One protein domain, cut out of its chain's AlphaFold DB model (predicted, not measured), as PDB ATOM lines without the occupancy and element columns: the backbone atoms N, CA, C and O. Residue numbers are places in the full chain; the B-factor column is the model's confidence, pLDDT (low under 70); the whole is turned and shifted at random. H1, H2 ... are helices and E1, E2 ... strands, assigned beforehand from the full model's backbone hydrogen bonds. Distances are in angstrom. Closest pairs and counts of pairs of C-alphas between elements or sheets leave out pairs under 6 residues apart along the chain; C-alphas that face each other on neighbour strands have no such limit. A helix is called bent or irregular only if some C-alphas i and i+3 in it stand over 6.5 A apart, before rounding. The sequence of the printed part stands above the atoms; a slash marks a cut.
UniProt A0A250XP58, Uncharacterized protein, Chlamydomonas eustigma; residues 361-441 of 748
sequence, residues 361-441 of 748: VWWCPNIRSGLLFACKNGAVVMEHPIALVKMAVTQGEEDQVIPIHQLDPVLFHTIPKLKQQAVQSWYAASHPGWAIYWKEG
ATOM      1  N   VAL A 361     -19.240 -40.414 -46.098       97.12
ATOM      2  CA  VAL A 361     -20.342 -41.384 -46.113       97.12
ATOM      3  C   VAL A 361     -21.036 -41.380 -44.758       97.12
ATOM      4  O   VAL A 361     -20.370 -41.335 -43.727       97.12
ATOM      5  N   TRP A 362     -22.365 -41.433 -44.757       97.81
ATOM      6  CA  TRP A 362     -23.157 -41.762 -43.575       97.81
ATOM      7  C   TRP A 362     -23.732 -43.164 -43.717       97.81
ATOM      8  O   TRP A 362     -24.564 -43.396 -44.594       97.81
ATOM      9  N   TRP A 363     -23.316 -44.083 -42.852       96.50
ATOM     10  CA  TRP A 363     -23.837 -45.443 -42.774       96.50
ATOM     11  C   TRP A 363     -25.119 -45.488 -41.939       96.50
ATOM     12  O   TRP A 363     -25.148 -45.016 -40.801       96.50
ATOM     13  N   CYS A 364     -26.183 -46.083 -42.482       95.12
ATOM     14  CA  CYS A 364     -27.432 -46.255 -41.748       95.12
ATOM     15  C   CYS A 364     -27.274 -47.381 -40.704       95.12
ATOM     16  O   CYS A 364     -27.024 -48.517 -41.103       95.12
ATOM     17  N   PRO A 365     -27.480 -47.151 -39.389       89.62
ATOM     18  CA  PRO A 365     -27.171 -48.153 -38.356       89.62
ATOM     19  C   PRO A 365     -27.884 -49.510 -38.485       89.62
ATOM     20  O   PRO A 365     -27.422 -50.498 -37.926       89.62
ATOM     21  N   ASN A 366     -29.007 -49.563 -39.212       88.06
ATOM     22  CA  ASN A 366     -29.857 -50.751 -39.348       88.06
ATOM     23  C   ASN A 366     -29.831 -51.374 -40.760       88.06
ATOM     24  O   ASN A 366     -30.607 -52.288 -41.033       88.06
ATOM     25  N   ILE A 367     -29.010 -50.860 -41.684       87.81
ATOM     26  CA  ILE A 367     -28.981 -51.279 -43.096       87.81
ATOM     27  C   ILE A 367     -27.519 -51.330 -43.556       87.81
ATOM     28  O   ILE A 367     -26.758 -50.414 -43.272       87.81
ATOM     29  N   ARG A 368     -27.121 -52.344 -44.338       88.75
ATOM     30  CA  ARG A 368     -25.797 -52.402 -45.002       88.75
ATOM     31  C   ARG A 368     -25.686 -51.409 -46.171       88.75
ATOM     32  O   ARG A 368     -25.355 -51.771 -47.302       88.75
ATOM     33  N   SER A 369     -26.052 -50.153 -45.945       93.12
ATOM     34  CA  SER A 369     -26.025 -49.091 -46.947       93.12
ATOM     35  C   SER A 369     -25.871 -47.718 -46.300       93.12
ATOM     36  O   SER A 369     -26.338 -47.479 -45.185       93.12
ATOM     37  N   GLY A 370     -25.237 -46.803 -47.025       95.69
ATOM     38  CA  GLY A 370     -24.999 -45.434 -46.599       95.69
ATOM     39  C   GLY A 370     -25.196 -44.420 -47.721       95.69
ATOM     40  O   GLY A 370     -25.234 -44.768 -48.898       95.69
ATOM     41  N   LEU A 371     -25.330 -43.148 -47.354       97.44
ATOM     42  CA  LEU A 371     -25.377 -42.036 -48.302       97.44
ATOM     43  C   LEU A 371     -23.992 -41.406 -48.432       97.44
ATOM     44  O   LEU A 371     -23.400 -41.008 -47.430       97.44
ATOM     45  N   LEU A 372     -23.497 -41.291 -49.663       97.44
ATOM     46  CA  LEU A 372     -22.248 -40.611 -49.987       97.44
ATOM     47  C   LEU A 372     -22.521 -39.140 -50.312       97.44
ATOM     48  O   LEU A 372     -23.394 -38.836 -51.126       97.44
ATOM     49  N   PHE A 373     -21.734 -38.235 -49.739       97.44
ATOM     50  CA  PHE A 373     -21.836 -36.792 -49.932       97.44
ATOM     51  C   PHE A 373     -20.504 -36.204 -50.407       97.44
ATOM     52  O   PHE A 373     -19.438 -36.492 -49.852       97.44
ATOM     53  N   ALA A 374     -20.585 -35.329 -51.411       95.88
ATOM     54  CA  ALA A 374     -19.450 -34.533 -51.865       95.88
ATOM     55  C   ALA A 374     -19.023 -33.522 -50.792       95.88
ATOM     56  O   ALA A 374     -19.860 -32.989 -50.058       95.88
ATOM     57  N   CYS A 375     -17.724 -33.225 -50.733       94.19
ATOM     58  CA  CYS A 375     -17.159 -32.258 -49.794       94.19
ATOM     59  C   CYS A 375     -16.342 -31.171 -50.498       94.19
ATOM     60  O   CYS A 375     -15.758 -31.390 -51.557       94.19
ATOM     61  N   LYS A 376     -16.309 -29.977 -49.900       92.38
ATOM     62  CA  LYS A 376     -15.539 -28.822 -50.379       92.38
ATOM     63  C   LYS A 376     -14.766 -28.234 -49.205       92.38
ATOM     64  O   LYS A 376     -15.381 -27.637 -48.327       92.38
ATOM     65  N   ASN A 377     -13.444 -28.414 -49.174       90.00
ATOM     66  CA  ASN A 377     -12.594 -28.047 -48.033       90.00
ATOM     67  C   ASN A 377     -13.174 -28.579 -46.704       90.00
ATOM     68  O   ASN A 377     -13.539 -27.805 -45.829       90.00
ATOM     69  N   GLY A 378     -13.396 -29.891 -46.605       91.44
ATOM     70  CA  GLY A 378     -13.969 -30.566 -45.433       91.44
ATOM     71  C   GLY A 378     -15.456 -30.291 -45.147       91.44
ATOM     72  O   GLY A 378     -16.048 -31.008 -44.344       91.44
ATOM     73  N   ALA A 379     -16.084 -29.300 -45.787       93.06
ATOM     74  CA  ALA A 379     -17.511 -29.021 -45.636       93.06
ATOM     75  C   ALA A 379     -18.360 -29.974 -46.491       93.06
ATOM     76  O   ALA A 379     -18.238 -29.985 -47.718       93.06
ATOM     77  N   VAL A 380     -19.241 -30.737 -45.841       94.44
ATOM     78  CA  VAL A 380     -20.181 -31.666 -46.488       94.44
ATOM     79  C   VAL A 380     -21.306 -30.899 -47.188       94.44
ATOM     80  O   VAL A 380     -21.926 -30.017 -46.591       94.44
ATOM     81  N   VAL A 381     -21.604 -31.249 -48.443       94.56
ATOM     82  CA  VAL A 381     -22.724 -30.682 -49.215       94.56
ATOM     83  C   VAL A 381     -24.007 -31.465 -48.907       94.56
ATOM     84  O   VAL A 381     -24.415 -32.351 -49.656       94.56
ATOM     85  N   MET A 382     -24.628 -31.160 -47.765       91.56
ATOM     86  CA  MET A 382     -25.756 -31.920 -47.203       91.56
ATOM     87  C   MET A 382     -27.013 -31.946 -48.079       91.56
ATOM     88  O   MET A 382     -27.815 -32.878 -47.995       91.56
ATOM     89  N   GLU A 383     -27.217 -30.940 -48.927       91.94
ATOM     90  CA  GLU A 383     -28.422 -30.816 -49.747       91.94
ATOM     91  C   GLU A 383     -28.567 -31.969 -50.748       91.94
ATOM     92  O   GLU A 383     -29.694 -32.393 -51.018       91.94
ATOM     93  N   HIS A 384     -27.453 -32.498 -51.259       91.75
ATOM     94  CA  HIS A 384     -27.431 -33.425 -52.389       91.75
ATOM     95  C   HIS A 384     -26.424 -34.567 -52.145       91.75
ATOM     96  O   HIS A 384     -25.234 -34.391 -52.425       91.75
ATOM     97  N   PRO A 385     -26.863 -35.747 -51.654       96.44
ATOM     98  CA  PRO A 385     -26.031 -36.944 -51.726       96.44
ATOM     99  C   PRO A 385     -25.717 -37.266 -53.194       96.44
ATOM    100  O   PRO A 385     -26.547 -37.061 -54.079       96.44
ATOM    101  N   ILE A 386     -24.510 -37.766 -53.454       97.00
ATOM    102  CA  ILE A 386     -24.017 -38.086 -54.803       97.00
ATOM    103  C   ILE A 386     -24.232 -39.556 -55.176       97.00
ATOM    104  O   ILE A 386     -24.449 -39.866 -56.349       97.00
ATOM    105  N   ALA A 387     -24.244 -40.453 -54.187       96.81
ATOM    106  CA  ALA A 387     -24.485 -41.880 -54.376       96.81
ATOM    107  C   ALA A 387     -25.115 -42.537 -53.137       96.81
ATOM    108  O   ALA A 387     -24.981 -42.041 -52.016       96.81
ATOM    109  N   LEU A 388     -25.753 -43.685 -53.350       96.44
ATOM    110  CA  LEU A 388     -25.988 -44.698 -52.325       96.44
ATOM    111  C   LEU A 388     -24.808 -45.677 -52.369       96.44
ATOM    112  O   LEU A 388     -24.508 -46.225 -53.426       96.44
ATOM    113  N   VAL A 389     -24.157 -45.920 -51.238       95.44
ATOM    114  CA  VAL A 389     -23.152 -46.980 -51.094       95.44
ATOM    115  C   VAL A 389     -23.830 -48.187 -50.463       95.44
ATOM    116  O   VAL A 389     -24.522 -48.029 -49.458       95.44
ATOM    117  N   LYS A 390     -23.640 -49.387 -51.008       92.81
ATOM    118  CA  LYS A 390     -23.976 -50.642 -50.320       92.81
ATOM    119  C   LYS A 390     -22.688 -51.288 -49.836       92.81
ATOM    120  O   LYS A 390     -21.758 -51.431 -50.626       92.81
ATOM    121  N   MET A 391     -22.660 -51.676 -48.564       89.12
ATOM    122  CA  MET A 391     -21.491 -52.336 -47.988       89.12
ATOM    123  C   MET A 391     -21.305 -53.719 -48.613       89.12
ATOM    124  O   MET A 391     -22.292 -54.448 -48.778       89.12
ATOM    125  N   ALA A 392     -20.057 -54.094 -48.879       86.31
ATOM    126  CA  ALA A 392     -19.681 -55.452 -49.255       86.31
ATOM    127  C   ALA A 392     -20.301 -56.507 -48.310       86.31
ATOM    128  O   ALA A 392     -20.429 -56.313 -47.091       86.31
ATOM    129  N   VAL A 393     -20.722 -57.644 -48.872       81.00
ATOM    130  CA  VAL A 393     -21.272 -58.756 -48.076       81.00
ATOM    131  C   VAL A 393     -20.161 -59.722 -47.679       81.00
ATOM    132  O   VAL A 393     -20.146 -60.182 -46.532       81.00
ATOM    133  N   THR A 394     -19.227 -59.969 -48.597       82.56
ATOM    134  CA  THR A 394     -18.118 -60.917 -48.469       82.56
ATOM    135  C   THR A 394     -16.794 -60.181 -48.243       82.56
ATOM    136  O   THR A 394     -16.570 -59.099 -48.784       82.56
ATOM    137  N   GLN A 395     -15.881 -60.768 -47.463       70.38
ATOM    138  CA  GLN A 395     -14.522 -60.234 -47.323       70.38
ATOM    139  C   GLN A 395     -13.788 -60.321 -48.672       70.38
ATOM    140  O   GLN A 395     -13.608 -61.417 -49.198       70.38
ATOM    141  N   GLY A 396     -13.371 -59.171 -49.212       70.50
ATOM    142  CA  GLY A 396     -12.687 -59.059 -50.508       70.50
ATOM    143  C   GLY A 396     -13.546 -58.539 -51.670       70.50
ATOM    144  O   GLY A 396     -13.017 -58.371 -52.764       70.50
ATOM    145  N   GLU A 397     -14.836 -58.256 -51.460       77.75
ATOM    146  CA  GLU A 397     -15.646 -57.481 -52.415       77.75
ATOM    147  C   GLU A 397     -15.482 -55.968 -52.166       77.75
ATOM    148  O   GLU A 397     -15.353 -55.537 -51.019       77.75
ATOM    149  N   GLU A 398     -15.518 -55.149 -53.223       83.12
ATOM    150  CA  GLU A 398     -15.609 -53.686 -53.089       83.12
ATOM    151  C   GLU A 398     -17.036 -53.233 -52.722       83.12
ATOM    152  O   GLU A 398     -18.029 -53.829 -53.149       83.12
ATOM    153  N   ASP A 399     -17.146 -52.107 -52.012       88.06
ATOM    154  CA  ASP A 399     -18.422 -51.429 -51.760       88.06
ATOM    155  C   ASP A 399     -19.090 -50.952 -53.067       88.06
ATOM    156  O   ASP A 399     -18.511 -50.213 -53.872       88.06
ATOM    157  N   GLN A 400     -20.361 -51.318 -53.268       91.81
ATOM    158  CA  GLN A 400     -21.116 -50.940 -54.465       91.81
ATOM    159  C   GLN A 400     -21.628 -49.496 -54.345       91.81
ATOM    160  O   GLN A 400     -22.657 -49.234 -53.715       91.81
ATOM    161  N   VAL A 401     -20.942 -48.561 -55.005       93.94
ATOM    162  CA  VAL A 401     -21.357 -47.154 -55.133       93.94
ATOM    163  C   VAL A 401     -22.314 -46.989 -56.319       93.94
ATOM    164  O   VAL A 401     -21.904 -47.096 -57.472       93.94
ATOM    165  N   ILE A 402     -23.587 -46.684 -56.049       94.94
ATOM    166  CA  ILE A 402     -24.616 -46.403 -57.063       94.94
ATOM    167  C   ILE A 402     -24.918 -44.898 -57.074       94.94
ATOM    168  O   ILE A 402     -25.485 -44.393 -56.099       94.94
ATOM    169  N   PRO A 403     -24.584 -44.152 -58.145       96.06
ATOM    170  CA  PRO A 403     -24.933 -42.736 -58.259       96.06
ATOM    171  C   PRO A 403     -26.444 -42.508 -58.115       96.06
ATOM    172  O   PRO A 403     -27.236 -43.294 -58.629       96.06
ATOM    173  N   ILE A 404     -26.871 -41.413 -57.472       94.88
ATOM    174  CA  ILE A 404     -28.308 -41.171 -57.194       94.88
ATOM    175  C   ILE A 404     -29.174 -41.172 -58.470       94.88
ATOM    176  O   ILE A 404     -30.319 -41.614 -58.432       94.88
ATOM    177  N   HIS A 405     -28.622 -40.744 -59.611       92.94
ATOM    178  CA  HIS A 405     -29.305 -40.744 -60.913       92.94
ATOM    179  C   HIS A 405     -29.404 -42.131 -61.589       92.94
ATOM    180  O   HIS A 405     -29.961 -42.230 -62.677       92.94
ATOM    181  N   GLN A 406     -28.850 -43.180 -60.972       95.19
ATOM    182  CA  GLN A 406     -28.860 -44.575 -61.444       95.19
ATOM    183  C   GLN A 406     -29.584 -45.517 -60.465       95.19
ATOM    184  O   GLN A 406     -29.586 -46.731 -60.659       95.19
ATOM    185  N   LEU A 407     -30.182 -44.976 -59.398       93.12
ATOM    186  CA  LEU A 407     -31.021 -45.745 -58.482       93.12
ATOM    187  C   LEU A 407     -32.323 -46.177 -59.160       93.12
ATOM    188  O   LEU A 407     -32.900 -45.431 -59.952       93.12
ATOM    189  N   ASP A 408     -32.833 -47.348 -58.776       92.88
ATOM    190  CA  ASP A 408     -34.213 -47.698 -59.093       92.88
ATOM    191  C   ASP A 408     -35.199 -46.760 -58.353       92.88
ATOM    192  O   ASP A 408     -34.853 -46.190 -57.307       92.88
ATOM    193  N   PRO A 409     -36.437 -46.589 -58.857       92.94
ATOM    194  CA  PRO A 409     -37.401 -45.668 -58.259       92.94
ATOM    195  C   PRO A 409     -37.744 -45.977 -56.794       92.94
ATOM    196  O   PRO A 409     -37.984 -45.055 -56.015       92.94
ATOM    197  N   VAL A 410     -37.746 -47.253 -56.390       91.25
ATOM    198  CA  VAL A 410     -38.116 -47.672 -55.031       91.25
ATOM    199  C   VAL A 410     -37.033 -47.251 -54.042       91.25
ATOM    200  O   VAL A 410     -37.347 -46.633 -53.023       91.25
ATOM    201  N   LEU A 411     -35.756 -47.495 -54.363       90.31
ATOM    202  CA  LEU A 411     -34.633 -46.988 -53.572       90.31
ATOM    203  C   LEU A 411     -34.579 -45.456 -53.584       90.31
ATOM    204  O   LEU A 411     -34.394 -44.858 -52.520       90.31
ATOM    205  N   PHE A 412     -34.801 -44.810 -54.734       93.12
ATOM    206  CA  PHE A 412     -34.804 -43.348 -54.853       93.12
ATOM    207  C   PHE A 412     -35.822 -42.688 -53.903       93.12
ATOM    208  O   PHE A 412     -35.489 -41.721 -53.213       93.12
ATOM    209  N   HIS A 413     -37.027 -43.253 -53.764       94.38
ATOM    210  CA  HIS A 413     -38.037 -42.764 -52.815       94.38
ATOM    211  C   HIS A 413     -37.617 -42.858 -51.331       94.38
ATOM    212  O   HIS A 413     -38.185 -42.145 -50.502       94.38
ATOM    213  N   THR A 414     -36.613 -43.667 -50.965       92.19
ATOM    214  CA  THR A 414     -36.104 -43.735 -49.576       92.19
ATOM    215  C   THR A 414     -35.095 -42.632 -49.232       92.19
ATOM    216  O   THR A 414     -34.949 -42.276 -48.057       92.19
ATOM    217  N   ILE A 415     -34.430 -42.049 -50.239       94.12
ATOM    218  CA  ILE A 415     -33.311 -41.106 -50.066       94.12
ATOM    219  C   ILE A 415     -33.666 -39.885 -49.195       94.12
ATOM    220  O   ILE A 415     -32.847 -39.545 -48.340       94.12
ATOM    221  N   PRO A 416     -34.853 -39.243 -49.290       95.31
ATOM    222  CA  PRO A 416     -35.196 -38.111 -48.423       95.31
ATOM    223  C   PRO A 416     -35.206 -38.462 -46.926       95.31
ATOM    224  O   PRO A 416     -34.729 -37.676 -46.106       95.31
ATOM    225  N   LYS A 417     -35.688 -39.661 -46.567       94.00
ATOM    226  CA  LYS A 417     -35.735 -40.146 -45.178       94.00
ATOM    227  C   LYS A 417     -34.338 -40.493 -44.659       94.00
ATOM    228  O   LYS A 417     -33.993 -40.121 -43.541       94.00
ATOM    229  N   LEU A 418     -33.523 -41.157 -45.483       94.94
ATOM    230  CA  LEU A 418     -32.126 -41.457 -45.153       94.94
ATOM    231  C   LEU A 418     -31.299 -40.169 -45.003       94.94
ATOM    232  O   LEU A 418     -30.539 -40.040 -44.051       94.94
ATOM    233  N   LYS A 419     -31.506 -39.171 -45.873       96.06
ATOM    234  CA  LYS A 419     -30.870 -37.847 -45.776       96.06
ATOM    235  C   LYS A 419     -31.251 -37.130 -44.479       96.06
ATOM    236  O   LYS A 419     -30.379 -36.557 -43.835       96.06
ATOM    237  N   GLN A 420     -32.524 -37.165 -44.077       95.94
ATOM    238  CA  GLN A 420     -32.963 -36.571 -42.809       95.94
ATOM    239  C   GLN A 420     -32.227 -37.194 -41.613       95.94
ATOM    240  O   GLN A 420     -31.755 -36.463 -40.743       95.94
ATOM    241  N   GLN A 421     -32.080 -38.522 -41.599       96.00
ATOM    242  CA  GLN A 421     -31.329 -39.237 -40.563       96.00
ATOM    243  C   GLN A 421     -29.830 -38.902 -40.608       96.00
ATOM    244  O   GLN A 421     -29.268 -38.570 -39.572       96.00
ATOM    245  N   ALA A 422     -29.206 -38.876 -41.790       96.75
ATOM    246  CA  ALA A 422     -27.805 -38.482 -41.960       96.75
ATOM    247  C   ALA A 422     -27.518 -37.077 -41.402       96.75
ATOM    248  O   ALA A 422     -26.558 -36.885 -40.656       96.75
ATOM    249  N   VAL A 423     -28.381 -36.101 -41.709       95.19
ATOM    250  CA  VAL A 423     -28.266 -34.719 -41.212       95.19
ATOM    251  C   VAL A 423     -28.464 -34.651 -39.693       95.19
ATOM    252  O   VAL A 423     -27.686 -33.983 -39.016       95.19
ATOM    253  N   GLN A 424     -29.440 -35.374 -39.132       94.94
ATOM    254  CA  GLN A 424     -29.613 -35.480 -37.675       94.94
ATOM    255  C   GLN A 424     -28.375 -36.090 -37.000       94.94
ATOM    256  O   GLN A 424     -27.879 -35.545 -36.018       94.94
ATOM    257  N   SER A 425     -27.833 -37.171 -37.564       95.88
ATOM    258  CA  SER A 425     -26.598 -37.805 -37.104       95.88
ATOM    259  C   SER A 425     -25.366 -36.912 -37.252       95.88
ATOM    260  O   SER A 425     -24.452 -37.034 -36.449       95.88
ATOM    261  N   TRP A 426     -25.318 -36.005 -38.232       95.31
ATOM    262  CA  TRP A 426     -24.196 -35.074 -38.391       95.31
ATOM    263  C   TRP A 426     -24.166 -33.995 -37.307       95.31
ATOM    264  O   TRP A 426     -23.089 -33.616 -36.859       95.31
ATOM    265  N   TYR A 427     -25.329 -33.508 -36.873       93.06
ATOM    266  CA  TYR A 427     -25.419 -32.517 -35.795       93.06
ATOM    267  C   TYR A 427     -25.445 -33.139 -34.386       93.06
ATOM    268  O   TYR A 427     -25.437 -32.408 -33.395       93.06
ATOM    269  N   ALA A 428     -25.432 -34.471 -34.276       93.31
ATOM    270  CA  ALA A 428     -25.213 -35.179 -33.019       93.31
ATOM    271  C   ALA A 428     -23.714 -35.251 -32.662       93.31
ATOM    272  O   ALA A 428     -22.847 -35.290 -33.538       93.31
ATOM    273  N   ALA A 429     -23.409 -35.297 -31.360       91.31
ATOM    274  CA  ALA A 429     -22.044 -35.470 -30.859       91.31
ATOM    275  C   ALA A 429     -21.392 -36.739 -31.442       91.31
ATOM    276  O   ALA A 429     -22.086 -37.730 -31.644       91.31
ATOM    277  N   SER A 430     -20.084 -36.675 -31.722       92.00
ATOM    278  CA  SER A 430     -19.274 -37.685 -32.436       92.00
ATOM    279  C   SER A 430     -19.715 -38.083 -33.858       92.00
ATOM    280  O   SER A 430     -19.092 -38.959 -34.454       92.00
ATOM    281  N   HIS A 431     -20.716 -37.417 -34.447       95.56
ATOM    282  CA  HIS A 431     -21.212 -37.665 -35.810       95.56
ATOM    283  C   HIS A 431     -21.570 -39.152 -36.102       95.56
ATOM    284  O   HIS A 431     -21.059 -39.735 -37.062       95.56
ATOM    285  N   PRO A 432     -22.432 -39.816 -35.307       96.06
ATOM    286  CA  PRO A 432     -22.692 -41.257 -35.388       96.06
ATOM    287  C   PRO A 432     -23.021 -41.770 -36.800       96.06
ATOM    288  O   PRO A 432     -23.929 -41.279 -37.472       96.06
ATOM    289  N   GLY A 433     -22.296 -42.804 -37.230       95.44
ATOM    290  CA  GLY A 433     -22.427 -43.421 -38.554       95.44
ATOM    291  C   GLY A 433     -21.665 -42.707 -39.676       95.44
ATOM    292  O   GLY A 433     -21.575 -43.259 -40.770       95.44
ATOM    293  N   TRP A 434     -21.090 -41.523 -39.442       97.44
ATOM    294  CA  TRP A 434     -20.291 -40.827 -40.451       97.44
ATOM    295  C   TRP A 434     -18.838 -41.313 -40.502       97.44
ATOM    296  O   TRP A 434     -18.178 -41.478 -39.479       97.44
ATOM    297  N   ALA A 435     -18.321 -41.471 -41.719       96.00
ATOM    298  CA  ALA A 435     -16.920 -41.751 -42.017       96.00
ATOM    299  C   ALA A 435     -16.436 -40.876 -43.188       96.00
ATOM    300  O   ALA A 435     -17.235 -40.389 -43.996       96.00
ATOM    301  N   ILE A 436     -15.119 -40.696 -43.316       95.44
ATOM    302  CA  ILE A 436     -14.539 -40.310 -44.609       95.44
ATOM    303  C   ILE A 436     -14.589 -41.556 -45.498       95.44
ATOM    304  O   ILE A 436     -14.280 -42.654 -45.041       95.44
ATOM    305  N   TYR A 437     -15.033 -41.393 -46.740       93.44
ATOM    306  CA  TYR A 437     -15.093 -42.473 -47.713       93.44
ATOM    307  C   TYR A 437     -13.809 -42.498 -48.536       93.44
ATOM    308  O   TYR A 437     -13.492 -41.534 -49.239       93.44
ATOM    309  N   TRP A 438     -13.099 -43.616 -48.460       83.75
ATOM    310  CA  TRP A 438     -11.891 -43.907 -49.221       83.75
ATOM    311  C   TRP A 438     -12.231 -44.955 -50.281       83.75
ATOM    312  O   TRP A 438     -12.974 -45.889 -49.984       83.75
ATOM    313  N   LYS A 439     -11.656 -44.850 -51.485       67.25
ATOM    314  CA  LYS A 439     -11.562 -46.006 -52.379       67.25
ATOM    315  C   LYS A 439     -10.125 -46.520 -52.387       67.25
ATOM    316  O   LYS A 439      -9.189 -45.782 -52.696       67.25
ATOM    317  N   GLU A 440      -9.972 -47.794 -52.048       50.19
ATOM    318  CA  GLU A 440      -8.695 -48.491 -52.106       50.19
ATOM    319  C   GLU A 440      -8.176 -48.484 -53.558       50.19
ATOM    320  O   GLU A 440      -8.924 -48.759 -54.498       50.19
ATOM    321  N   GLY A 441      -6.925 -48.057 -53.751       51.91
ATOM    322  CA  GLY A 441      -6.331 -47.840 -55.077       51.91
ATOM    323  C   GLY A 441      -6.329 -46.399 -55.619       51.91
ATOM    324  O   GLY A 441      -5.813 -46.205 -56.716       51.91
TER     325      GLY A 441
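AT A GLANCE: This is residues 361 to 441 of the 748 residues of an uncharacterized protein of Chlamydomonas eustigma (UniProt A0A250XP58). One strongly twisted, curled sheet of five antiparallel strands has a single kinked helix, H1, packed slantwise over one face, with no named helix on the other. The longest strand, E3, bends sharply, and the farthest points of the whole lie in two hairpin links, at Asn 377 between E2 and E3 and at Thr 394 between E3 and E4. The printed part has 81 residues, with five named strands and one named helix in the order E1, E2, E3, E4, H1, E5; the sheet's order is E4, E3, E2, E1, E5. The class is mixed, helices and strands, and the whole is compact, with a radius of gyration of the C-alphas of 12.4 A and spans of 32 by 30 by 25 A.

IN THESE COORDINATES: E1, residues 361 to 363, begins at C-alpha 361 (-20.342, -41.384, -46.113) and is 6.3 A long. E2, residues 369 to 376, is 23.1 A long. E3, residues 379 to 390, is 23.0 A from first to last C-alpha and bends by 94 degrees at residue 383. E4, residues 400 to 403, is 9.8 A long. H1, residues 409 to 427, is 28.7 A long, from C-alpha 409 (-37.401, -45.668, -58.259); it has a kink of 34 degrees near residue 417 and is irregular, with C-alphas 413 and 416 7.0 A apart. E5, residues 434 to 436, is 7.1 A long and ends at C-alpha 436 (-14.539, -40.310, -44.609).

HOW THE PARTS SIT: E1, E2, E3 and E4 form a meander, each strand the antiparallel neighbour of the one before, and each step is a hairpin. Between E1 and E2, N 362 and O 371 are 2.9 A apart, within hydrogen-bond range. Between E2 and E3, N 376 and O 379 are 2.9 A apart and N 370 and O 389 2.8 A. Between E3 and E4, N 402 and O 388 are 2.8 A apart. E5 is an edge strand, antiparallel to E1, with N 361 and O 435 2.9 A apart; the other edge strand is E4, and E4 and E5 are apart. H1 is on one face of the sheet, making two layers, a helix on one face of a sheet, at a height over the sheet of 8.1 A. It lies over E2 and, only just, with 3 of its C-alphas, over E3. On the local plane it stands at 59 degrees to E2, slantwise to the strands, only just short of across. The closest C-alphas of H1 and E1 are those of Ala 422 and Trp 362, 5.9 A apart; those of H1 and E3 are Val 423 and Met 382, 7.1 A apart. In H1, 11 of 15 O i to N i+4 pairs are within hydrogen-bond range.

THE WHOLE: The C-alphas of Asn 377 and Thr 394, the two farthest apart, are 33.3 A apart. The printed part has no cut, and no link is long. The mean pLDDT of the printed part is 91.2; residues 439 to 441 are under 70.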